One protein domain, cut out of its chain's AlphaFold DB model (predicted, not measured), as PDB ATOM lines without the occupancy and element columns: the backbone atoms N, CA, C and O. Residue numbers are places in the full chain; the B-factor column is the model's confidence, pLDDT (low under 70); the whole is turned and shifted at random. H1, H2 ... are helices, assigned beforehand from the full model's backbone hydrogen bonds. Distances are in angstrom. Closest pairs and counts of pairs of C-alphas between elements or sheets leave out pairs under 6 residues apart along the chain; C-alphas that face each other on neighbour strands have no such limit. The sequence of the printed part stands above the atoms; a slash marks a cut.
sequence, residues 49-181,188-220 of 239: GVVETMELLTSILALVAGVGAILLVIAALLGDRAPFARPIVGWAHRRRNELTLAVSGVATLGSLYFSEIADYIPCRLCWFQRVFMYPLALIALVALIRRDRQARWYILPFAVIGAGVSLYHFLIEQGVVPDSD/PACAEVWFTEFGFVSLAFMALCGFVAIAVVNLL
ATOM      1  N   GLY A  49       2.710-118.758  50.744       84.19
ATOM      2  CA  GLY A  49       4.121-118.932  50.379       84.19
ATOM      3  C   GLY A  49       4.835-117.624  50.013       84.19
ATOM      4  O   GLY A  49       6.042-117.484  50.227       84.19
ATOM      5  N   VAL A  50       4.111-116.639  49.469       87.88
ATOM      6  CA  VAL A  50       4.683-115.313  49.183       87.88
ATOM      7  C   VAL A  50       4.917-114.538  50.481       87.88
ATOM      8  O   VAL A  50       5.966-113.907  50.609       87.88
ATOM      9  N   VAL A  51       3.995-114.611  51.444       88.56
ATOM     10  CA  VAL A  51       4.140-113.959  52.752       88.56
ATOM     11  C   VAL A  51       5.336-114.537  53.516       88.56
ATOM     12  O   VAL A  51       6.216-113.765  53.888       88.56
ATOM     13  N   GLU A  52       5.469-115.864  53.606       90.06
ATOM     14  CA  GLU A  52       6.620-116.529  54.250       90.06
ATOM     15  C   GLU A  52       7.958-116.133  53.594       90.06
ATOM     16  O   GLU A  52       8.947-115.824  54.261       90.06
ATOM     17  N   THR A  53       7.992-116.037  52.259       91.62
ATOM     18  CA  THR A  53       9.189-115.574  51.536       91.62
ATOM     19  C   THR A  53       9.553-114.132  51.908       91.62
ATOM     20  O   THR A  53      10.734-113.794  52.037       91.62
ATOM     21  N   MET A  54       8.552-113.265  52.072       91.12
ATOM     22  CA  MET A  54       8.754-111.869  52.459       91.12
ATOM     23  C   MET A  54       9.158-111.731  53.930       91.12
ATOM     24  O   MET A  54      10.024-110.909  54.242       91.12
ATOM     25  N   GLU A  55       8.602-112.542  54.828       91.81
ATOM     26  CA  GLU A  55       9.024-112.643  56.231       91.81
ATOM     27  C   GLU A  55      10.496-113.037  56.329       91.81
ATOM     28  O   GLU A  55      11.288-112.335  56.965       91.81
ATOM     29  N   LEU A  56      10.900-114.085  55.614       92.75
ATOM     30  CA  LEU A  56      12.284-114.541  55.582       92.75
ATOM     31  C   LEU A  56      13.219-113.466  55.007       92.75
ATOM     32  O   LEU A  56      14.264-113.160  55.587       92.75
ATOM     33  N   LEU A  57      12.843-112.849  53.883       94.62
ATOM     34  CA  LEU A  57      13.642-111.806  53.235       94.62
ATOM     35  C   LEU A  57      13.834-110.586  54.143       94.62
ATOM     36  O   LEU A  57      14.953-110.083  54.283       94.62
ATOM     37  N   THR A  58      12.756-110.106  54.762       91.88
ATOM     38  CA  THR A  58      12.809-108.953  55.670       91.88
ATOM     39  C   THR A  58      13.592-109.278  56.940       91.88
ATOM     40  O   THR A  58      14.397-108.449  57.369       91.88
ATOM     41  N   SER A  59      13.469-110.500  57.464       93.19
ATOM     42  CA  SER A  59      14.236-110.991  58.616       93.19
ATOM     43  C   SER A  59      15.735-111.042  58.330       93.19
ATOM     44  O   SER A  59      16.535-110.513  59.105       93.19
ATOM     45  N   ILE A  60      16.142-111.603  57.186       94.94
ATOM     46  CA  ILE A  60      17.552-111.646  56.773       94.94
ATOM     47  C   ILE A  60      18.105-110.229  56.618       94.94
ATOM     48  O   ILE A  60      19.191-109.929  57.115       94.94
ATOM     49  N   LEU A  61      17.367-109.331  55.963       94.44
ATOM     50  CA  LEU A  61      17.820-107.958  55.767       94.44
ATOM     51  C   LEU A  61      17.934-107.194  57.093       94.44
ATOM     52  O   LEU A  61      18.897-106.448  57.286       94.44
ATOM     53  N   ALA A  62      16.997-107.405  58.018       93.31
ATOM     54  CA  ALA A  62      17.046-106.831  59.357       93.31
ATOM     55  C   ALA A  62      18.261-107.338  60.146       93.31
ATOM     56  O   ALA A  62      18.972-106.534  60.751       93.31
ATOM     57  N   LEU A  63      18.559-108.641  60.084       94.56
ATOM     58  CA  LEU A  63      19.749-109.224  60.707       94.56
ATOM     59  C   LEU A  63      21.037-108.666  60.100       94.56
ATOM     60  O   LEU A  63      21.941-108.280  60.838       94.56
ATOM     61  N   VAL A  64      21.122-108.558  58.772       95.56
ATOM     62  CA  VAL A  64      22.277-107.954  58.090       95.56
ATOM     63  C   VAL A  64      22.464-106.497  58.519       95.56
ATOM     64  O   VAL A  64      23.588-106.084  58.809       95.56
ATOM     65  N   ALA A  65      21.381-105.721  58.612       94.00
ATOM     66  CA  ALA A  65      21.432-104.342  59.088       94.00
ATOM     67  C   ALA A  65      21.879-104.254  60.558       94.00
ATOM     68  O   ALA A  65      22.744-103.440  60.884       94.00
ATOM     69  N   GLY A  66      21.342-105.112  61.432       93.25
ATOM     70  CA  GLY A  66      21.702-105.178  62.849       93.25
ATOM     71  C   GLY A  66      23.160-105.588  63.069       93.25
ATOM     72  O   GLY A  66      23.904-104.887  63.753       93.25
ATOM     73  N   VAL A  67      23.612-106.669  62.426       94.81
ATOM     74  CA  VAL A  67      25.011-107.125  62.472       94.81
ATOM     75  C   VAL A  67      25.941-106.059  61.897       94.81
ATOM     76  O   VAL A  67      26.953-105.732  62.514       94.81
ATOM     77  N   GLY A  68      25.588-105.456  60.759       93.44
ATOM     78  CA  GLY A  68      26.344-104.353  60.170       93.44
ATOM     79  C   GLY A  68      26.469-103.158  61.119       93.44
ATOM     80  O   GLY A  68      27.559-102.607  61.269       93.44
ATOM     81  N   ALA A  69      25.392-102.793  61.817       93.00
ATOM     82  CA  ALA A  69      25.412-101.738  62.825       93.00
ATOM     83  C   ALA A  69      26.336-102.087  64.001       93.00
ATOM     84  O   ALA A  69      27.159-101.261  64.389       93.00
ATOM     85  N   ILE A  70      26.270-103.315  64.522       92.75
ATOM     86  CA  ILE A  70      27.155-103.786  65.598       92.75
ATOM     87  C   ILE A  70      28.621-103.729  65.153       92.75
ATOM     88  O   ILE A  70      29.461-103.180  65.866       92.75
ATOM     89  N   LEU A  71      28.936-104.225  63.953       92.00
ATOM     90  CA  LEU A  71      30.288-104.174  63.395       92.00
ATOM     91  C   LEU A  71      30.780-102.734  63.216       92.00
ATOM     92  O   LEU A  71      31.947-102.456  63.488       92.00
ATOM     93  N   LEU A  72      29.908-101.807  62.809       90.31
ATOM     94  CA  LEU A  72      30.240-100.383  62.711       90.31
ATOM     95  C   LEU A  72      30.500 -99.750  64.080       90.31
ATOM     96  O   LEU A  72      31.433 -98.958  64.199       90.31
ATOM     97  N   VAL A  73      29.730-100.107  65.110       90.94
ATOM     98  CA  VAL A  73      29.985 -99.666  66.490       90.94
ATOM     99  C   VAL A  73      31.337-100.187  66.965       90.94
ATOM    100  O   VAL A  73      32.159 -99.400  67.427       90.94
ATOM    101  N   ILE A  74      31.612-101.483  66.793       89.19
ATOM    102  CA  ILE A  74      32.902-102.090  67.147       89.19
ATOM    103  C   ILE A  74      34.036-101.377  66.400       89.19
ATOM    104  O   ILE A  74      34.999-100.936  67.020       89.19
ATOM    105  N   ALA A  75      33.906-101.181  65.086       86.81
ATOM    106  CA  ALA A  75      34.901-100.484  64.275       86.81
ATOM    107  C   ALA A  75      35.137 -99.035  64.740       86.81
ATOM    108  O   ALA A  75      36.283 -98.588  64.781       86.81
ATOM    109  N   ALA A  76      34.081 -98.314  65.126       84.31
ATOM    110  CA  ALA A  76      34.188 -96.962  65.665       84.31
ATOM    111  C   ALA A  76      34.884 -96.938  67.038       84.31
ATOM    112  O   ALA A  76      35.725 -96.073  67.278       84.31
ATOM    113  N   LEU A  77      34.598 -97.906  67.915       85.81
ATOM    114  CA  LEU A  77      35.222 -98.031  69.240       85.81
ATOM    115  C   LEU A  77      36.690 -98.484  69.174       85.81
ATOM    116  O   LEU A  77      37.505 -98.100  70.012       85.81
ATOM    117  N   LEU A  78      37.045 -99.290  68.172       83.94
ATOM    118  CA  LEU A  78      38.411 -99.757  67.930       83.94
ATOM    119  C   LEU A  78      39.274 -98.732  67.166       83.94
ATOM    120  O   LEU A  78      40.437 -99.023  66.897       83.94
ATOM    121  N   GLY A  79      38.745 -97.544  66.841       68.31
ATOM    122  CA  GLY A  79      39.290 -96.601  65.851       68.31
ATOM    123  C   GLY A  79      40.794 -96.286  65.921       68.31
ATOM    124  O   GLY A  79      41.437 -96.183  64.872       68.31
ATOM    125  N   ASP A  80      41.378 -96.179  67.119       65.25
ATOM    126  CA  ASP A  80      42.823 -95.934  67.294       65.25
ATOM    127  C   ASP A  80      43.657 -97.206  67.467       65.25
ATOM    128  O   ASP A  80      44.869 -97.187  67.269       65.25
ATOM    129  N   ARG A  81      43.012 -98.329  67.792       75.12
ATOM    130  CA  ARG A  81      43.668 -99.630  67.986       75.12
ATOM    131  C   ARG A  81      43.719-100.468  66.707       75.12
ATOM    132  O   ARG A  81      44.541-101.371  66.611       75.12
ATOM    133  N   ALA A  82      42.859-100.178  65.730       77.38
ATOM    134  CA  ALA A  82      42.712-100.943  64.497       77.38
ATOM    135  C   ALA A  82      42.752-100.027  63.256       77.38
ATOM    136  O   ALA A  82      41.716 -99.496  62.847       77.38
ATOM    137  N   PRO A  83      43.910 -99.860  62.585       74.44
ATOM    138  CA  PRO A  83      44.016 -98.998  61.402       74.44
ATOM    139  C   PRO A  83      43.134 -99.471  60.233       74.44
ATOM    140  O   PRO A  83      42.692 -98.652  59.429       74.44
ATOM    141  N   PHE A  84      42.803-100.766  60.177       79.31
ATOM    142  CA  PHE A  84      41.897-101.330  59.171       79.31
ATOM    143  C   PHE A  84      40.430-100.884  59.341       79.31
ATOM    144  O   PHE A  84      39.666-100.932  58.381       79.31
ATOM    145  N   ALA A  85      40.023-100.425  60.531       80.31
ATOM    146  CA  ALA A  85      38.642-100.019  60.815       80.31
ATOM    147  C   ALA A  85      38.322 -98.596  60.314       80.31
ATOM    148  O   ALA A  85      37.182 -98.283  59.961       80.31
ATOM    149  N   ARG A  86      39.342 -97.735  60.213       78.50
ATOM    150  CA  ARG A  86      39.233 -96.342  59.747       78.50
ATOM    151  C   ARG A  86      38.622 -96.192  58.343       78.50
ATOM    152  O   ARG A  86      37.704 -95.378  58.199       78.50
ATOM    153  N   PRO A  87      39.049 -96.943  57.303       82.88
ATOM    154  CA  PRO A  87      38.441 -96.830  55.976       82.88
ATOM    155  C   PRO A  87      36.966 -97.249  55.962       82.88
ATOM    156  O   PRO A  87      36.176 -96.629  55.246       82.88
ATOM    157  N   ILE A  88      36.582 -98.236  56.777       84.31
ATOM    158  CA  ILE A  88      35.202 -98.737  56.878       84.31
ATOM    159  C   ILE A  88      34.295 -97.659  57.478       84.31
ATOM    160  O   ILE A  88      33.288 -97.288  56.877       84.31
ATOM    161  N   VAL A  89      34.696 -97.087  58.618       84.56
ATOM    162  CA  VAL A  89      33.974 -95.988  59.280       84.56
ATOM    163  C   VAL A  89      33.885 -94.761  58.367       84.56
ATOM    164  O   VAL A  89      32.823 -94.152  58.243       84.56
ATOM    165  N   GLY A  90      34.965 -94.425  57.654       84.12
ATOM    166  CA  GLY A  90      34.970 -93.320  56.694       84.12
ATOM    167  C   GLY A  90      34.053 -93.540  55.489       84.12
ATOM    168  O   GLY A  90      33.379 -92.602  55.054       84.12
ATOM    169  N   TRP A  91      33.987 -94.764  54.964       86.88
ATOM    170  CA  TRP A  91      33.051 -95.136  53.902       86.88
ATOM    171  C   TRP A  91      31.595 -95.051  54.379       86.88
ATOM    172  O   TRP A  91      30.780 -94.402  53.717       86.88
ATOM    173  N   ALA A  92      31.294 -95.614  55.554       86.94
ATOM    174  CA  ALA A  92      29.957 -95.594  56.144       86.94
ATOM    175  C   ALA A  92      29.504 -94.161  56.446       86.94
ATOM    176  O   ALA A  92      28.382 -93.775  56.117       86.94
ATOM    177  N   HIS A  93      30.410 -93.328  56.972       86.81
ATOM    178  CA  HIS A  93      30.159 -91.906  57.150       86.81
ATOM    179  C   HIS A  93      29.825 -91.271  55.790       86.81
ATOM    180  O   HIS A  93      28.739 -90.711  55.646       86.81
ATOM    181  N   ARG A  94      30.657 -91.394  54.747       87.06
ATOM    182  CA  ARG A  94      30.364 -90.779  53.430       87.06
ATOM    183  C   ARG A  94      28.981 -91.156  52.881       87.06
ATOM    184  O   ARG A  94      28.253 -90.258  52.465       87.06
ATOM    185  N   ARG A  95      28.576 -92.425  52.988       90.69
ATOM    186  CA  ARG A  95      27.277 -92.933  52.502       90.69
ATOM    187  C   ARG A  95      26.127 -92.885  53.512       90.69
ATOM    188  O   ARG A  95      25.061 -93.432  53.259       90.69
ATOM    189  N   ARG A  96      26.290 -92.198  54.643       88.38
ATOM    190  CA  ARG A  96      25.297 -92.145  55.732       88.38
ATOM    191  C   ARG A  96      23.855 -91.877  55.281       88.38
ATOM    192  O   ARG A  96      22.946 -92.568  55.731       88.38
ATOM    193  N   ASN A  97      23.635 -90.875  54.426       90.06
ATOM    194  CA  ASN A  97      22.282 -90.505  53.995       90.06
ATOM    195  C   ASN A  97      21.661 -91.602  53.100       90.06
ATOM    196  O   ASN A  97      20.473 -91.880  53.232       90.06
ATOM    197  N   GLU A  98      22.466 -92.268  52.260       93.12
ATOM    198  CA  GLU A  98      22.038 -93.414  51.437       93.12
ATOM    199  C   GLU A  98      21.655 -94.609  52.318       93.12
ATOM    200  O   GLU A  98      20.580 -95.176  52.156       93.12
ATOM    201  N   LEU A  99      22.510 -94.951  53.290       92.81
ATOM    202  CA  LEU A  99      22.276 -96.057  54.224       92.81
ATOM    203  C   LEU A  99      21.035 -95.817  55.086       92.81
ATOM    204  O   LEU A  99      20.224 -96.721  55.265       92.81
ATOM    205  N   THR A 100      20.863 -94.589  55.582       93.50
ATOM    206  CA  THR A 100      19.684 -94.215  56.371       93.50
ATOM    207  C   THR A 100      18.413 -94.411  55.553       93.50
ATOM    208  O   THR A 100      17.497 -95.079  56.024       93.50
ATOM    209  N   LEU A 101      18.377 -93.889  54.319       94.88
ATOM    210  CA  LEU A 101      17.216 -94.027  53.442       94.88
ATOM    211  C   LEU A 101      16.932 -95.492  53.110       94.88
ATOM    212  O   LEU A 101      15.777 -95.901  53.181       94.88
ATOM    213  N   ALA A 102      17.960 -96.274  52.780       94.81
ATOM    214  CA  ALA A 102      17.804 -97.688  52.460       94.81
ATOM    215  C   ALA A 102      17.147 -98.452  53.619       94.81
ATOM    216  O   ALA A 102      16.142 -99.128  53.413       94.81
ATOM    217  N   VAL A 103      17.648 -98.279  54.847       94.75
ATOM    218  CA  VAL A 103      17.093 -98.957  56.029       94.75
ATOM    219  C   VAL A 103      15.674 -98.468  56.333       94.75
ATOM    220  O   VAL A 103      14.762 -99.282  56.443       94.75
ATOM    221  N   SER A 104      15.452 -97.151  56.416       94.69
ATOM    222  CA  SER A 104      14.125 -96.601  56.748       94.69
ATOM    223  C   SER A 104      13.075 -96.875  55.668       94.69
ATOM    224  O   SER A 104      11.904 -97.095  55.975       94.69
ATOM    225  N   GLY A 105      13.490 -96.872  54.399       94.88
ATOM    226  CA  GLY A 105      12.624 -97.104  53.251       94.88
ATOM    227  C   GLY A 105      12.181 -98.557  53.188       94.88
ATOM    228  O   GLY A 105      10.984 -98.818  53.103       94.88
ATOM    229  N   VAL A 106      13.117 -99.503  53.322       94.44
ATOM    230  CA  VAL A 106      12.764-100.927  53.351       94.44
ATOM    231  C   VAL A 106      11.938-101.272  54.590       94.44
ATOM    232  O   VAL A 106      10.945-101.978  54.461       94.44
ATOM    233  N   ALA A 107      12.258-100.718  55.764       93.00
ATOM    234  CA  ALA A 107      11.444-100.922  56.965       93.00
ATOM    235  C   ALA A 107      10.005-100.394  56.801       93.00
ATOM    236  O   ALA A 107       9.047-101.052  57.203       93.00
ATOM    237  N   THR A 108       9.836 -99.225  56.172       94.06
ATOM    238  CA  THR A 108       8.513 -98.636  55.906       94.06
ATOM    239  C   THR A 108       7.720 -99.467  54.900       94.06
ATOM    240  O   THR A 108       6.553 -99.766  55.148       94.06
ATOM    241  N   LEU A 109       8.354 -99.876  53.796       93.81
ATOM    242  CA  LEU A 109       7.724-100.704  52.768       93.81
ATOM    243  C   LEU A 109       7.361-102.095  53.298       93.81
ATOM    244  O   LEU A 109       6.249-102.551  53.057       93.81
ATOM    245  N   GLY A 110       8.250-102.734  54.064       90.94
ATOM    246  CA  GLY A 110       7.976-104.018  54.711       90.94
ATOM    247  C   GLY A 110       6.807-103.918  55.690       90.94
ATOM    248  O   GLY A 110       5.865-104.698  55.611       90.94
ATOM    249  N   SER A 111       6.794-102.892  56.546       91.62
ATOM    250  CA  SER A 111       5.671-102.640  57.459       91.62
ATOM    251  C   SER A 111       4.341-102.429  56.726       91.62
ATOM    252  O   SER A 111       3.305-102.871  57.222       91.62
ATOM    253  N   LEU A 112       4.348-101.746  55.578       91.88
ATOM    254  CA  LEU A 112       3.137-101.540  54.784       91.88
ATOM    255  C   LEU A 112       2.688-102.837  54.101       91.88
ATOM    256  O   LEU A 112       1.500-103.136  54.102       91.88
ATOM    257  N   TYR A 113       3.632-103.632  53.592       91.56
ATOM    258  CA  TYR A 113       3.356-104.934  52.991       91.56
ATOM    259  C   TYR A 113       2.648-105.874  53.976       91.56
ATOM    260  O   TYR A 113       1.594-106.417  53.656       91.56
ATOM    261  N   PHE A 114       3.168-106.003  55.200       88.50
ATOM    262  CA  PHE A 114       2.548-106.855  56.220       88.50
ATOM    263  C   PHE A 114       1.151-106.377  56.639       88.50
ATOM    264  O   PHE A 114       0.296-107.189  56.971       88.50
ATOM    265  N   SER A 115       0.904-105.066  56.598       87.69
ATOM    266  CA  SER A 115      -0.384-104.485  56.985       87.69
ATOM    267  C   SER A 115      -1.460-104.631  55.907       87.69
ATOM    268  O   SER A 115      -2.622-104.766  56.263       87.69
ATOM    269  N   GLU A 116      -1.099-104.539  54.625       89.06
ATOM    270  CA  GLU A 116      -2.067-104.479  53.513       89.06
ATOM    271  C   GLU A 116      -2.203-105.805  52.749       89.06
ATOM    272  O   GLU A 116      -3.215-106.029  52.096       89.06
ATOM    273  N   ILE A 117      -1.173-106.660  52.770       86.88
ATOM    274  CA  ILE A 117      -1.157-107.929  52.024       86.88
ATOM    275  C   ILE A 117      -1.248-109.131  52.963       86.88
ATOM    276  O   ILE A 117      -1.957-110.080  52.648       86.88
ATOM    277  N   ALA A 118      -0.536-109.104  54.093       83.94
ATOM    278  CA  ALA A 118      -0.588-110.183  55.085       83.94
ATOM    279  C   ALA A 118      -1.682-109.974  56.155       83.94
ATOM    280  O   ALA A 118      -1.843-110.821  57.029       83.94
ATOM    281  N   ASP A 119      -2.419-108.855  56.099       85.12
ATOM    282  CA  ASP A 119      -3.500-108.485  57.028       85.12
ATOM    283  C   ASP A 119      -3.103-108.531  58.520       85.12
ATOM    284  O   ASP A 119      -3.924-108.787  59.408       85.12
ATOM    285  N   TYR A 120      -1.835-108.245  58.834       85.56
ATOM    286  CA  TYR A 120      -1.362-108.199  60.216       85.56
ATOM    287  C   TYR A 120      -1.865-106.946  60.918       85.56
ATOM    288  O   TYR A 120      -1.412-105.826  60.660       85.56
ATOM    289  N   ILE A 121      -2.790-107.144  61.856       85.12
ATOM    290  CA  ILE A 121      -3.387-106.055  62.624       85.12
ATOM    291  C   ILE A 121      -2.339-105.537  63.624       85.12
ATOM    292  O   ILE A 121      -1.923-106.276  64.523       85.12
ATOM    293  N   PRO A 122      -1.887-104.273  63.511       84.69
ATOM    294  CA  PRO A 122      -0.870-103.742  64.405       84.69
ATOM    295  C   PRO A 122      -1.445-103.521  65.807       84.69
ATOM    296  O   PRO A 122      -2.533-102.968  65.972       84.69
ATOM    297  N   CYS A 123      -0.678-103.883  66.832       86.62
ATOM    298  CA  CYS A 123      -0.973-103.500  68.208       86.62
ATOM    299  C   CYS A 123      -0.649-102.007  68.446       86.62
ATOM    300  O   CYS A 123      -0.056-101.316  67.606       86.62
ATOM    301  N   ARG A 124      -0.984-101.497  69.636       86.69
ATOM    302  CA  ARG A 124      -0.716-100.099  70.018       86.69
ATOM    303  C   ARG A 124       0.778 -99.747  69.958       86.69
ATOM    304  O   ARG A 124       1.132 -98.660  69.505       86.69
ATOM    305  N   LEU A 125       1.652-100.653  70.398       86.69
ATOM    306  CA  LEU A 125       3.108-100.456  70.382       86.69
ATOM    307  C   LEU A 125       3.668-100.440  68.952       86.69
ATOM    308  O   LEU A 125       4.438 -99.539  68.614       86.69
ATOM    309  N   CYS A 126       3.213-101.346  68.082       88.88
ATOM    310  CA  CYS A 126       3.538-101.333  66.651       88.88
ATOM    311  C   CYS A 126       3.112-100.024  65.975       88.88
ATOM    312  O   CYS A 126       3.842 -99.485  65.141       88.88
ATOM    313  N   TRP A 127       1.956 -99.470  66.350       90.00
ATOM    314  CA  TRP A 127       1.513 -98.180  65.825       90.00
ATOM    315  C   TRP A 127       2.479 -97.048  66.198       90.00
ATOM    316  O   TRP A 127       2.877 -96.272  65.327       90.00
ATOM    317  N   PHE A 128       2.949 -96.998  67.451       90.25
ATOM    318  CA  PHE A 128       3.979 -96.035  67.853       90.25
ATOM    319  C   PHE A 128       5.277 -96.209  67.057       90.25
ATOM    320  O   PHE A 128       5.846 -95.216  66.605       90.25
ATOM    321  N   GLN A 129       5.722 -97.444  66.805       93.56
ATOM    322  CA  GLN A 129       6.897 -97.695  65.962       93.56
ATOM    323  C   GLN A 129       6.713 -97.137  64.538       93.56
ATOM    324  O   GLN A 129       7.618 -96.476  64.024       93.56
ATOM    325  N   ARG A 130       5.530 -97.305  63.922       93.62
ATOM    326  CA  ARG A 130       5.210 -96.723  62.598       93.62
ATOM    327  C   ARG A 130       5.266 -95.192  62.619       93.62
ATOM    328  O   ARG A 130       5.850 -94.602  61.711       93.62
ATOM    329  N   VAL A 131       4.740 -94.548  63.666       94.00
ATOM    330  CA  VAL A 131       4.778 -93.078  63.824       94.00
ATOM    331  C   VAL A 131       6.207 -92.538  63.865       94.00
ATOM    332  O   VAL A 131       6.451 -91.454  63.344       94.00
ATOM    333  N   PHE A 132       7.167 -93.277  64.425       93.88
ATOM    334  CA  PHE A 132       8.572 -92.857  64.406       93.88
ATOM    335  C   PHE A 132       9.285 -93.220  63.096       93.88
ATOM    336  O   PHE A 132      10.082 -92.425  62.599       93.88
ATOM    337  N   MET A 133       8.997 -94.386  62.507       94.44
ATOM    338  CA  MET A 133       9.698 -94.878  61.313       94.44
ATOM    339  C   MET A 133       9.273 -94.163  60.017       94.44
ATOM    340  O   MET A 133      10.112 -93.878  59.163       94.44
ATOM    341  N   TYR A 134       7.990 -93.840  59.847       94.94
ATOM    342  CA  TYR A 134       7.487 -93.299  58.574       94.94
ATOM    343  C   TYR A 134       7.986 -91.874  58.291       94.94
ATOM    344  O   TYR A 134       8.474 -91.616  57.186       94.94
ATOM    345  N   PRO A 135       7.970 -90.941  59.267       93.88
ATOM    346  CA  PRO A 135       8.596 -89.637  59.091       93.88
ATOM    347  C   PRO A 135      10.104 -89.750  58.871       93.88
ATOM    348  O   PRO A 135      10.654 -88.986  58.082       93.88
ATOM    349  N   LEU A 136      10.772 -90.718  59.511       92.56
ATOM    350  CA  LEU A 136      12.199 -90.964  59.303       92.56
ATOM    351  C   LEU A 136      12.518 -91.284  57.841       92.56
ATOM    352  O   LEU A 136      13.468 -90.715  57.307       92.56
ATOM    353  N   ALA A 137      11.712 -92.118  57.179       94.50
ATOM    354  CA  ALA A 137      11.895 -92.427  55.762       94.50
ATOM    355  C   ALA A 137      11.767 -91.181  54.869       94.50
ATOM    356  O   ALA A 137      12.595 -90.958  53.984       94.50
ATOM    357  N   LEU A 138      10.784 -90.320  55.147       94.25
ATOM    358  CA  LEU A 138      10.598 -89.061  54.420       94.25
ATOM    359  C   LEU A 138      11.741 -88.070  54.670       94.25
ATOM    360  O   LEU A 138      12.279 -87.490  53.725       94.25
ATOM    361  N   ILE A 139      12.153 -87.893  55.928       93.38
ATOM    362  CA  ILE A 139      13.264 -87.008  56.297       93.38
ATOM    363  C   ILE A 139      14.566 -87.505  55.658       93.38
ATOM    364  O   ILE A 139      15.316 -86.701  55.103       93.38
ATOM    365  N   ALA A 140      14.823 -88.816  55.677       92.69
ATOM    366  CA  ALA A 140      15.994 -89.419  55.046       92.69
ATOM    367  C   ALA A 140      16.001 -89.212  53.524       92.69
ATOM    368  O   ALA A 140      17.047 -88.892  52.954       92.69
ATOM    369  N   LEU A 141      14.838 -89.316  52.871       93.56
ATOM    370  CA  LEU A 141      14.697 -89.061  51.436       93.56
ATOM    371  C   LEU A 141      15.032 -87.605  51.097       93.56
ATOM    372  O   LEU A 141      15.849 -87.343  50.211       93.56
ATOM    373  N   VAL A 142      14.466 -86.647  51.837       93.06
ATOM    374  CA  VAL A 142      14.753 -85.218  51.639       93.06
ATOM    375  C   VAL A 142      16.223 -84.908  51.931       93.06
ATOM    376  O   VAL A 142      16.854 -84.163  51.178       93.06
ATOM    377  N   ALA A 143      16.799 -85.504  52.977       90.75
ATOM    378  CA  ALA A 143      18.210 -85.346  53.325       90.75
ATOM    379  C   ALA A 143      19.149 -85.889  52.238       90.75
ATOM    380  O   ALA A 143      20.224 -85.324  52.016       90.75
ATOM    381  N   LEU A 144      18.761 -86.963  51.541       92.00
ATOM    382  CA  LEU A 144      19.514 -87.487  50.404       92.00
ATOM    383  C   LEU A 144      19.440 -86.538  49.202       92.00
ATOM    384  O   LEU A 144      20.479 -86.186  48.646       92.00
ATOM    385  N   ILE A 145      18.238 -86.068  48.848       93.31
ATOM    386  CA  ILE A 145      18.019 -85.159  47.709       93.31
ATOM    387  C   ILE A 145      18.747 -83.825  47.920       93.31
ATOM    388  O   ILE A 145      19.435 -83.341  47.024       93.31
ATOM    389  N   ARG A 146      18.645 -83.242  49.120       90.94
ATOM    390  CA  ARG A 146      19.313 -81.975  49.464       90.94
ATOM    391  C   ARG A 146      20.796 -82.129  49.794       90.94
ATOM    392  O   ARG A 146      21.468 -81.123  49.995       90.94
ATOM    393  N   ARG A 147      21.306 -83.365  49.877       86.88
ATOM    394  CA  ARG A 147      22.645 -83.694  50.399       86.88
ATOM    395  C   ARG A 147      22.936 -83.027  51.751       86.88
ATOM    396  O   ARG A 147      24.078 -82.681  52.051       86.88
ATOM    397  N   ASP A 148      21.903 -82.868  52.577       85.81
ATOM    398  CA  ASP A 148      22.017 -82.192  53.863       85.81
ATOM    399  C   ASP A 148      22.723 -83.104  54.874       85.81
ATOM    400  O   ASP A 148      22.280 -84.214  55.199       85.81
ATOM    401  N   ARG A 149      23.868 -82.633  55.372       79.62
ATOM    402  CA  ARG A 149      24.682 -83.356  56.346       79.62
ATOM    403  C   ARG A 149      24.244 -83.108  57.792       79.62
ATOM    404  O   ARG A 149      24.594 -83.902  58.671       79.62
ATOM    405  N   GLN A 150      23.467 -82.065  58.047       86.25
ATOM    406  CA  GLN A 150      22.966 -81.714  59.373       86.25
ATOM    407  C   GLN A 150      21.663 -82.438  59.721       86.25
ATOM    408  O   GLN A 150      21.339 -82.540  60.902       86.25
ATOM    409  N   ALA A 151      20.999 -83.056  58.736       87.56
ATOM    410  CA  ALA A 151      19.784 -83.853  58.923       87.56
ATOM    411  C   ALA A 151      19.879 -84.927  60.027       87.56
ATOM    412  O   ALA A 151      18.863 -85.300  60.612       87.56
ATOM    413  N   ARG A 152      21.099 -85.371  60.377       88.06
ATOM    414  CA  ARG A 152      21.354 -86.281  61.509       88.06
ATOM    415  C   ARG A 152      20.723 -85.808  62.822       88.06
ATOM    416  O   ARG A 152      20.290 -86.643  63.601       88.06
ATOM    417  N   TRP A 153      20.646 -84.496  63.062       88.88
ATOM    418  CA  TRP A 153      20.113 -83.941  64.310       88.88
ATOM    419  C   TRP A 153      18.598 -84.097  64.429       88.88
ATOM    420  O   TRP A 153      18.087 -84.205  65.537       88.88
ATOM    421  N   TYR A 154      17.894 -84.170  63.299       90.75
ATOM    422  CA  TYR A 154      16.459 -84.451  63.265       90.75
ATOM    423  C   TYR A 154      16.181 -85.956  63.255       90.75
ATOM    424  O   TYR A 154      15.225 -86.409  63.871       90.75
ATOM    425  N   ILE A 155      17.036 -86.743  62.599       92.88
ATOM    426  CA  ILE A 155      16.897 -88.203  62.489       92.88
ATOM    427  C   ILE A 155      17.173 -88.902  63.829       92.88
ATOM    428  O   ILE A 155      16.436 -89.799  64.230       92.88
ATOM    429  N   LEU A 156      18.226 -88.490  64.538       93.50
ATOM    430  CA  LEU A 156      18.683 -89.157  65.756       93.50
ATOM    431  C   LEU A 156      17.627 -89.240  66.878       93.50
ATOM    432  O   LEU A 156      17.445 -90.341  67.393       93.50
ATOM    433  N   PRO A 157      16.903 -88.166  67.265       93.81
ATOM    434  CA  PRO A 157      15.911 -88.261  68.337       93.81
ATOM    435  C   PRO A 157      14.776 -89.232  67.993       93.81
ATOM    436  O   PRO A 157      14.392 -90.042  68.834       93.81
ATOM    437  N   PHE A 158      14.295 -89.220  66.746       93.81
ATOM    438  CA  PHE A 158      13.280 -90.171  66.286       93.81
ATOM    439  C   PHE A 158      13.794 -91.612  66.333       93.81
ATOM    440  O   PHE A 158      13.084 -92.501  66.797       93.81
ATOM    441  N   ALA A 159      15.037 -91.843  65.900       94.50
ATOM    442  CA  ALA A 159      15.635 -93.173  65.906       94.50
ATOM    443  C   ALA A 159      15.856 -93.713  67.328       94.50
ATOM    444  O   ALA A 159      15.581 -94.880  67.585       94.50
ATOM    445  N   VAL A 160      16.301 -92.871  68.265       95.19
ATOM    446  CA  VAL A 160      16.535 -93.267  69.664       95.19
ATOM    447  C   VAL A 160      15.222 -93.589  70.378       95.19
ATOM    448  O   VAL A 160      15.129 -94.616  71.047       95.19
ATOM    449  N   ILE A 161      14.190 -92.755  70.209       95.31
ATOM    450  CA  ILE A 161      12.872 -93.009  70.810       95.31
ATOM    451  C   ILE A 161      12.245 -94.267  70.197       95.31
ATOM    452  O   ILE A 161      11.786 -95.141  70.932       95.31
ATOM    453  N   GLY A 162      12.288 -94.404  68.868       94.25
ATOM    454  CA  GLY A 162      11.801 -95.592  68.167       94.25
ATOM    455  C   GLY A 162      12.515 -96.874  68.602       94.25
ATOM    456  O   GLY A 162      11.856 -97.887  68.841       94.25
ATOM    457  N   ALA A 163      13.839 -96.828  68.796       95.62
ATOM    458  CA  ALA A 163      14.609 -97.951  69.330       95.62
ATOM    459  C   ALA A 163      14.162 -98.328  70.751       95.62
ATOM    460  O   ALA A 163      13.973 -99.507  71.029       95.62
ATOM    461  N   GLY A 164      13.930 -97.345  71.630       94.94
ATOM    462  CA  GLY A 164      13.430 -97.588  72.986       94.94
ATOM    463  C   GLY A 164      12.050 -98.254  73.004       94.94
ATOM    464  O   GLY A 164      11.852 -99.243  73.707       94.94
ATOM    465  N   VAL A 165      11.117 -97.767  72.179       93.31
ATOM    466  CA  VAL A 165       9.772 -98.358  72.038       93.31
ATOM    467  C   VAL A 165       9.840 -99.779  71.469       93.31
ATOM    468  O   VAL A 165       9.130-100.665  71.938       93.31
ATOM    469  N   SER A 166      10.703-100.015  70.478       93.88
ATOM    470  CA  SER A 166      10.858-101.337  69.852       93.88
ATOM    471  C   SER A 166      11.502-102.347  70.796       93.88
ATOM    472  O   SER A 166      11.064-103.490  70.859       93.88
ATOM    473  N   LEU A 167      12.490-101.910  71.583       94.19
ATOM    474  CA  LEU A 167      13.106-102.729  72.621       94.19
ATOM    475  C   LEU A 167      12.086-103.109  73.697       94.19
ATOM    476  O   LEU A 167      12.010-104.270  74.079       94.19
ATOM    477  N   TYR A 168      11.282-102.148  74.153       92.25
ATOM    478  CA  TYR A 168      10.215-102.413  75.114       92.25
ATOM    479  C   TYR A 168       9.196-103.426  74.575       92.25
ATOM    480  O   TYR A 168       8.836-104.361  75.280       92.25
ATOM    481  N   HIS A 169       8.788-103.288  73.311       91.12
ATOM    482  CA  HIS A 169       7.862-104.227  72.681       91.12
ATOM    483  C   HIS A 169       8.455-105.638  72.575       91.12
ATOM    484  O   HIS A 169       7.816-106.598  72.986       91.12
ATOM    485  N   PHE A 170       9.709-105.753  72.131       91.81
ATOM    486  CA  PHE A 170      10.412-107.034  72.072       91.81
ATOM    487  C   PHE A 170      10.514-107.707  73.452       91.81
ATOM    488  O   PHE A 170      10.356-108.917  73.567       91.81
ATOM    489  N   LEU A 171      10.729-106.939  74.525       90.50
ATOM    490  CA  LEU A 171      10.762-107.479  75.889       90.50
ATOM    491  C   LEU A 171       9.399-108.007  76.367       90.50
ATOM    492  O   LEU A 171       9.374-108.962  77.147       90.50
ATOM    493  N   ILE A 172       8.292-107.409  75.913       89.44
ATOM    494  CA  ILE A 172       6.933-107.906  76.185       89.44
ATOM    495  C   ILE A 172       6.682-109.208  75.420       89.44
ATOM    496  O   ILE A 172       6.232-110.179  76.020       89.44
ATOM    497  N   GLU A 173       7.030-109.263  74.131       88.19
ATOM    498  CA  GLU A 173       6.888-110.474  73.304       88.19
ATOM    499  C   GLU A 173       7.681-111.664  73.877       88.19
ATOM    500  O   GLU A 173       7.237-112.806  73.817       88.19
ATOM    501  N   GLN A 174       8.845-111.405  74.482       86.94
ATOM    502  CA  GLN A 174       9.666-112.426  75.149       86.94
ATOM    503  C   GLN A 174       9.168-112.796  76.562       86.94
ATOM    504  O   GLN A 174       9.773-113.638  77.225       86.94
ATOM    505  N   GLY A 175       8.109-112.153  77.063       84.19
ATOM    506  CA  GLY A 175       7.557-112.393  78.400       84.19
ATOM    507  C   GLY A 175       8.440-111.910  79.558       84.19
ATOM    508  O   GLY A 175       8.212-112.296  80.704       84.19
ATOM    509  N   VAL A 176       9.451-111.075  79.289       86.06
ATOM    510  CA  VAL A 176      10.331-110.497  80.327       86.06
ATOM    511  C   VAL A 176       9.600-109.404  81.101       86.06
ATOM    512  O   VAL A 176       9.780-109.262  82.312       86.06
ATOM    513  N   VAL A 177       8.780-108.625  80.396       84.06
ATOM    514  CA  VAL A 177       7.921-107.588  80.968       84.06
ATOM    515  C   VAL A 177       6.473-108.044  80.804       84.06
ATOM    516  O   VAL A 177       6.091-108.394  79.688       84.06
ATOM    517  N   PRO A 178       5.661-108.060  81.875       76.81
ATOM    518  CA  PRO A 178       4.251-108.400  81.751       76.81
ATOM    519  C   PRO A 178       3.550-107.392  80.838       76.81
ATOM    520  O   PRO A 178       3.774-106.183  80.965       76.81
ATOM    521  N   ASP A 179       2.700-107.884  79.934       71.00
ATOM    522  CA  ASP A 179       1.830-107.002  79.162       71.00
ATOM    523  C   ASP A 179       0.935-106.252  80.152       71.00
ATOM    524  O   ASP A 179       0.367-106.834  81.081       71.00
ATOM    525  N   SER A 180       0.860-104.932  80.020       62.75
ATOM    526  CA  SER A 180      -0.088-104.180  80.825       62.75
ATOM    527  C   SER A 180      -1.472-104.543  80.300       62.75
ATOM    528  O   SER A 180      -1.786-104.152  79.178       62.75
ATOM    529  N   ASP A 181      -2.269-105.267  81.095       53.88
ATOM    530  CA  ASP A 181      -3.666-105.691  80.860       53.88
ATOM    531  C   ASP A 181      -4.647-104.512  80.620       53.88
ATOM    532  O   ASP A 181      -5.764-104.456  81.143       53.88
ATOM    533  N   PRO A 188      -5.300-106.009  68.967       77.06
ATOM    534  CA  PRO A 188      -4.786-107.202  69.647       77.06
ATOM    535  C   PRO A 188      -3.806-106.851  70.779       77.06
ATOM    536  O   PRO A 188      -3.291-105.728  70.848       77.06
ATOM    537  N   ALA A 189      -3.557-107.820  71.667       79.69
ATOM    538  CA  ALA A 189      -2.563-107.702  72.733       79.69
ATOM    539  C   ALA A 189      -1.159-107.475  72.153       79.69
ATOM    540  O   ALA A 189      -0.855-107.934  71.052       79.69
ATOM    541  N   CYS A 190      -0.300-106.756  72.879       80.31
ATOM    542  CA  CYS A 190       1.055-106.474  72.400       80.31
ATOM    543  C   CYS A 190       2.007-107.653  72.649       80.31
ATOM    544  O   CYS A 190       3.062-107.720  72.036       80.31
ATOM    545  N   ALA A 191       1.628-108.583  73.526       80.25
ATOM    546  CA  ALA A 191       2.331-109.850  73.703       80.25
ATOM    547  C   ALA A 191       2.036-110.893  72.608       80.25
ATOM    548  O   ALA A 191       2.733-111.903  72.546       80.25
ATOM    549  N   GLU A 192       1.017-110.687  71.766       78.69
ATOM    550  CA  GLU A 192       0.679-111.632  70.695       78.69
ATOM    551  C   GLU A 192       1.667-111.492  69.529       78.69
ATOM    552  O   GLU A 192       1.839-110.405  68.969       78.69
ATOM    553  N   VAL A 193       2.296-112.602  69.143       83.12
ATOM    554  CA  VAL A 193       3.320-112.628  68.096       83.12
ATOM    555  C   VAL A 193       2.749-113.266  66.833       83.12
ATOM    556  O   VAL A 193       2.411-114.444  66.826       83.12
ATOM    557  N   TRP A 194       2.681-112.490  65.747       81.88
ATOM    558  CA  TRP A 194       2.160-112.958  64.454       81.88
ATOM    559  C   TRP A 194       3.019-114.059  63.830       81.88
ATOM    560  O   TRP A 194       2.493-115.069  63.370       81.88
ATOM    561  N   PHE A 195       4.337-113.863  63.832       84.31
ATOM    562  CA  PHE A 195       5.299-114.854  63.371       84.31
ATOM    563  C   PHE A 195       6.637-114.679  64.089       84.31
ATOM    564  O   PHE A 195       6.988-113.591  64.562       84.31
ATOM    565  N   THR A 196       7.394-115.767  64.138       85.75
ATOM    566  CA  THR A 196       8.770-115.780  64.629       85.75
ATOM    567  C   THR A 196       9.638-116.514  63.633       85.75
ATOM    568  O   THR A 196       9.556-117.738  63.524       85.75
ATOM    569  N   GLU A 197      10.511-115.780  62.960       85.38
ATOM    570  CA  GLU A 197      11.518-116.378  62.096       85.38
ATOM    571  C   GLU A 197      12.767-116.714  62.931       85.38
ATOM    572  O   GLU A 197      13.114-116.010  63.887       85.38
ATOM    573  N   PHE A 198      13.427-117.840  62.646       80.50
ATOM    574  CA  PHE A 198      14.563-118.357  63.438       80.50
ATOM    575  C   PHE A 198      14.308-118.552  64.956       80.50
ATOM    576  O   PHE A 198      15.255-118.750  65.718       80.50
ATOM    577  N   GLY A 199      13.052-118.500  65.416       79.75
ATOM    578  CA  GLY A 199      12.656-118.675  66.823       79.75
ATOM    579  C   GLY A 199      12.906-117.474  67.747       79.75
ATOM    580  O   GLY A 199      12.601-117.559  68.934       79.75
ATOM    581  N   PHE A 200      13.440-116.358  67.235       84.56
ATOM    582  CA  PHE A 200      13.662-115.125  68.013       84.56
ATOM    583  C   PHE A 200      13.430-113.834  67.216       84.56
ATOM    584  O   PHE A 200      13.294-112.767  67.816       84.56
ATOM    585  N   VAL A 201      13.411-113.897  65.878       88.00
ATOM    586  CA  VAL A 201      13.193-112.724  65.031       88.00
ATOM    587  C   VAL A 201      11.693-112.498  64.905       88.00
ATOM    588  O   VAL A 201      11.014-113.130  64.102       88.00
ATOM    589  N   SER A 202      11.185-111.592  65.732       91.19
ATOM    590  CA  SER A 202       9.823-111.074  65.643       91.19
ATOM    591  C   SER A 202       9.769-109.764  64.850       91.19
ATOM    592  O   SER A 202      10.790-109.123  64.565       91.19
ATOM    593  N   LEU A 203       8.550-109.304  64.556       88.25
ATOM    594  CA  LEU A 203       8.294-107.983  63.977       88.25
ATOM    595  C   LEU A 203       8.938-106.847  64.795       88.25
ATOM    596  O   LEU A 203       9.584-105.966  64.218       88.25
ATOM    597  N   ALA A 204       8.820-106.880  66.128       90.12
ATOM    598  CA  ALA A 204       9.425-105.868  66.994       90.12
ATOM    599  C   ALA A 204      10.958-105.898  66.944       90.12
ATOM    600  O   ALA A 204      11.601-104.845  66.929       90.12
ATOM    601  N   PHE A 205      11.550-107.094  66.876       93.62
ATOM    602  CA  PHE A 205      12.997-107.257  66.776       93.62
ATOM    603  C   PHE A 205      13.550-106.673  65.468       93.62
ATOM    604  O   PHE A 205      14.571-105.981  65.467       93.62
ATOM    605  N   MET A 206      12.860-106.888  64.345       93.25
ATOM    606  CA  MET A 206      13.258-106.290  63.068       93.25
ATOM    607  C   MET A 206      13.197-104.759  63.107       93.25
ATOM    608  O   MET A 206      14.126-104.091  62.640       93.25
ATOM    609  N   ALA A 207      12.142-104.192  63.704       93.31
ATOM    610  CA  ALA A 207      12.023-102.750  63.896       93.31
ATOM    611  C   ALA A 207      13.162-102.200  64.771       93.31
ATOM    612  O   ALA A 207      13.780-101.191  64.416       93.31
ATOM    613  N   LEU A 208      13.504-102.900  65.860       95.31
ATOM    614  CA  LEU A 208      14.637-102.566  66.722       95.31
ATOM    615  C   LEU A 208      15.953-102.531  65.934       95.31
ATOM    616  O   LEU A 208      16.673-101.535  66.007       95.31
ATOM    617  N   CYS A 209      16.244-103.565  65.137       95.44
ATOM    618  CA  CYS A 209      17.423-103.604  64.268       95.44
ATOM    619  C   CYS A 209      17.467-102.406  63.307       95.44
ATOM    620  O   CYS A 209      18.517-101.777  63.157       95.44
ATOM    621  N   GLY A 210      16.331-102.040  62.704       94.69
ATOM    622  CA  GLY A 210      16.220-100.878  61.820       94.69
ATOM    623  C   GLY A 210      16.522 -99.553  62.526       94.69
ATOM    624  O   GLY A 210      17.368 -98.783  62.064       94.69
ATOM    625  N   PHE A 211      15.882 -99.289  63.671       96.06
ATOM    626  CA  PHE A 211      16.110 -98.058  64.437       96.06
ATOM    627  C   PHE A 211      17.538 -97.961  64.981       96.06
ATOM    628  O   PHE A 211      18.151 -96.895  64.895       96.06
ATOM    629  N   VAL A 212      18.096 -99.065  65.488       95.75
ATOM    630  CA  VAL A 212      19.485 -99.119  65.963       95.75
ATOM    631  C   VAL A 212      20.453 -98.871  64.811       95.75
ATOM    632  O   VAL A 212      21.359 -98.051  64.953       95.75
ATOM    633  N   ALA A 213      20.251 -99.501  63.650       94.94
ATOM    634  CA  ALA A 213      21.091 -99.269  62.480       94.94
ATOM    635  C   ALA A 213      21.054 -97.801  62.034       94.94
ATOM    636  O   ALA A 213      22.107 -97.200  61.809       94.94
ATOM    637  N   ILE A 214      19.868 -97.184  61.983       94.62
ATOM    638  CA  ILE A 214      19.711 -95.757  61.667       94.62
ATOM    639  C   ILE A 214      20.431 -94.880  62.702       94.62
ATOM    640  O   ILE A 214      21.150 -93.950  62.319       94.62
ATOM    641  N   ALA A 215      20.266 -95.168  63.996       95.00
ATOM    642  CA  ALA A 215      20.896 -94.412  65.074       95.00
ATOM    643  C   ALA A 215      22.428 -94.497  65.000       95.00
ATOM    644  O   ALA A 215      23.097 -93.465  65.000       95.00
ATOM    645  N   VAL A 216      22.985 -95.702  64.843       93.06
ATOM    646  CA  VAL A 216      24.431 -95.938  64.702       93.06
ATOM    647  C   VAL A 216      24.986 -95.203  63.487       93.06
ATOM    648  O   VAL A 216      25.963 -94.462  63.608       93.06
ATOM    649  N   VAL A 217      24.335 -95.352  62.329       92.19
ATOM    650  CA  VAL A 217      24.746 -94.700  61.080       92.19
ATOM    651  C   VAL A 217      24.802 -93.172  61.247       92.19
ATOM    652  O   VAL A 217      25.722 -92.517  60.751       92.19
ATOM    653  N   ASN A 218      23.862 -92.588  61.995       91.12
ATOM    654  CA  ASN A 218      23.794 -91.142  62.211       91.12
ATOM    655  C   ASN A 218      24.668 -90.613  63.356       91.12
ATOM    656  O   ASN A 218      25.012 -89.425  63.338       91.12
ATOM    657  N   LEU A 219      25.073 -91.479  64.288       90.44
ATOM    658  CA  LEU A 219      25.943 -91.149  65.418       90.44
ATOM    659  C   LEU A 219      27.441 -91.289  65.099       90.44
ATOM    660  O   LEU A 219      28.260 -90.755  65.844       90.44
ATOM    661  N   LEU A 220      27.818 -91.960  63.998       85.56
ATOM    662  CA  LEU A 220      29.227 -92.143  63.630       85.56
ATOM    663  C   LEU A 220      29.995 -90.807  63.606       85.56
ATOM    664  O   LEU A 220      29.584 -89.867  62.907       85.56
TER     665      LEU A 220
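What this domain is: This is residues 49 to 181 and 188 to 220 of the 239 residues of an uncharacterized protein of Acidimicrobiaceae bacterium (UniProt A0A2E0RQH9). What does the model look like? Five helices form an up-and-down bundle, with H6 running through its middle and H1, H3, H4 and H5 round it, while the short H2 lies across one end. The loop of residues 188 to 202 lies at the other end, where H6 begins. What is it made of, and how large is it? The 166 printed residues include six named helices, in the order H1 to H6, and no named strand, and the class is all helix. The whole is compact, with a radius of gyration of the C-alphas of 16.2 A and spans of 48 by 34 by 33 A.

Where its parts are: Where does the first helix run? H1, residues 49 to 77, is 42.0 A long, from C-alpha 49 at (4.121, -118.932, 50.379) to C-alpha 77 at (35.222, -98.031, 69.240). What follows it? H2 is residues 85 to 94, 14.4 A, and H3 is residues 96 to 116, 30.1 A. H4 is residues 124 to 145, 32.7 A, and H5 is residues 152 to 173, 30.6 A. Where does the last helix end? H6, residues 203 to 219, is 24.4 A long and ends with C-alpha 219 at (25.943, -91.149, 65.418).

How they stand to each other: What does H1 touch? H1 touches the hub, H6, closest at the C-alphas of Gly 66 and Cys 209, 4.8 A, the same way at a shallow tilt of 33 degrees, only just short of steep. With residues 72 to 76 alone it touches H2, closest at the C-alphas of Ala 75 and Ala 85, 5.1 A. H1 is apart from H4 and H5. How do the others stand to H6? H3 touches it at a shallow tilt of 17 degrees, closest at the C-alphas of Thr 100 and Ile 214, 5.5 A. H5 touches it at a shallow tilt of 27 degrees, closest at the C-alphas of Ser 166 and Leu 208, 5.1 A. H4 only just touches it, with 3 pairs of C-alphas within 8 A, the closest being those of Cys 126 and Ala 204, 7.4 A. Which helices form hairpins? H3 and H4 form one, closest at the C-alphas of Ser 104 and Ala 137, 4.8 A. H4 and H5 form another, closest at the C-alphas of Phe 132 and Gly 162, 5.7 A. What do the backbones show? Every O i to N i+4 pair is within hydrogen-bond range in H1, H2, H3 and H6, against 16 of 18 in H4 and 16 of 18 in H5.

The domain as a whole: Which C-alphas are farthest apart? Those of Pro 83 and Asp 181, at 51.9 A. Is there a cut? Residues 182 to 187 are not printed, and C-alphas 181 and 188 are 11.4 A apart across the cut, in the link from H5 to H6. Of the links printed whole, H2 to H3 is tight and the other three are short. Where is confidence low? Residues 79 to 80 and 180 to 181 have pLDDT under 70, while the mean of the printed part is 88.8.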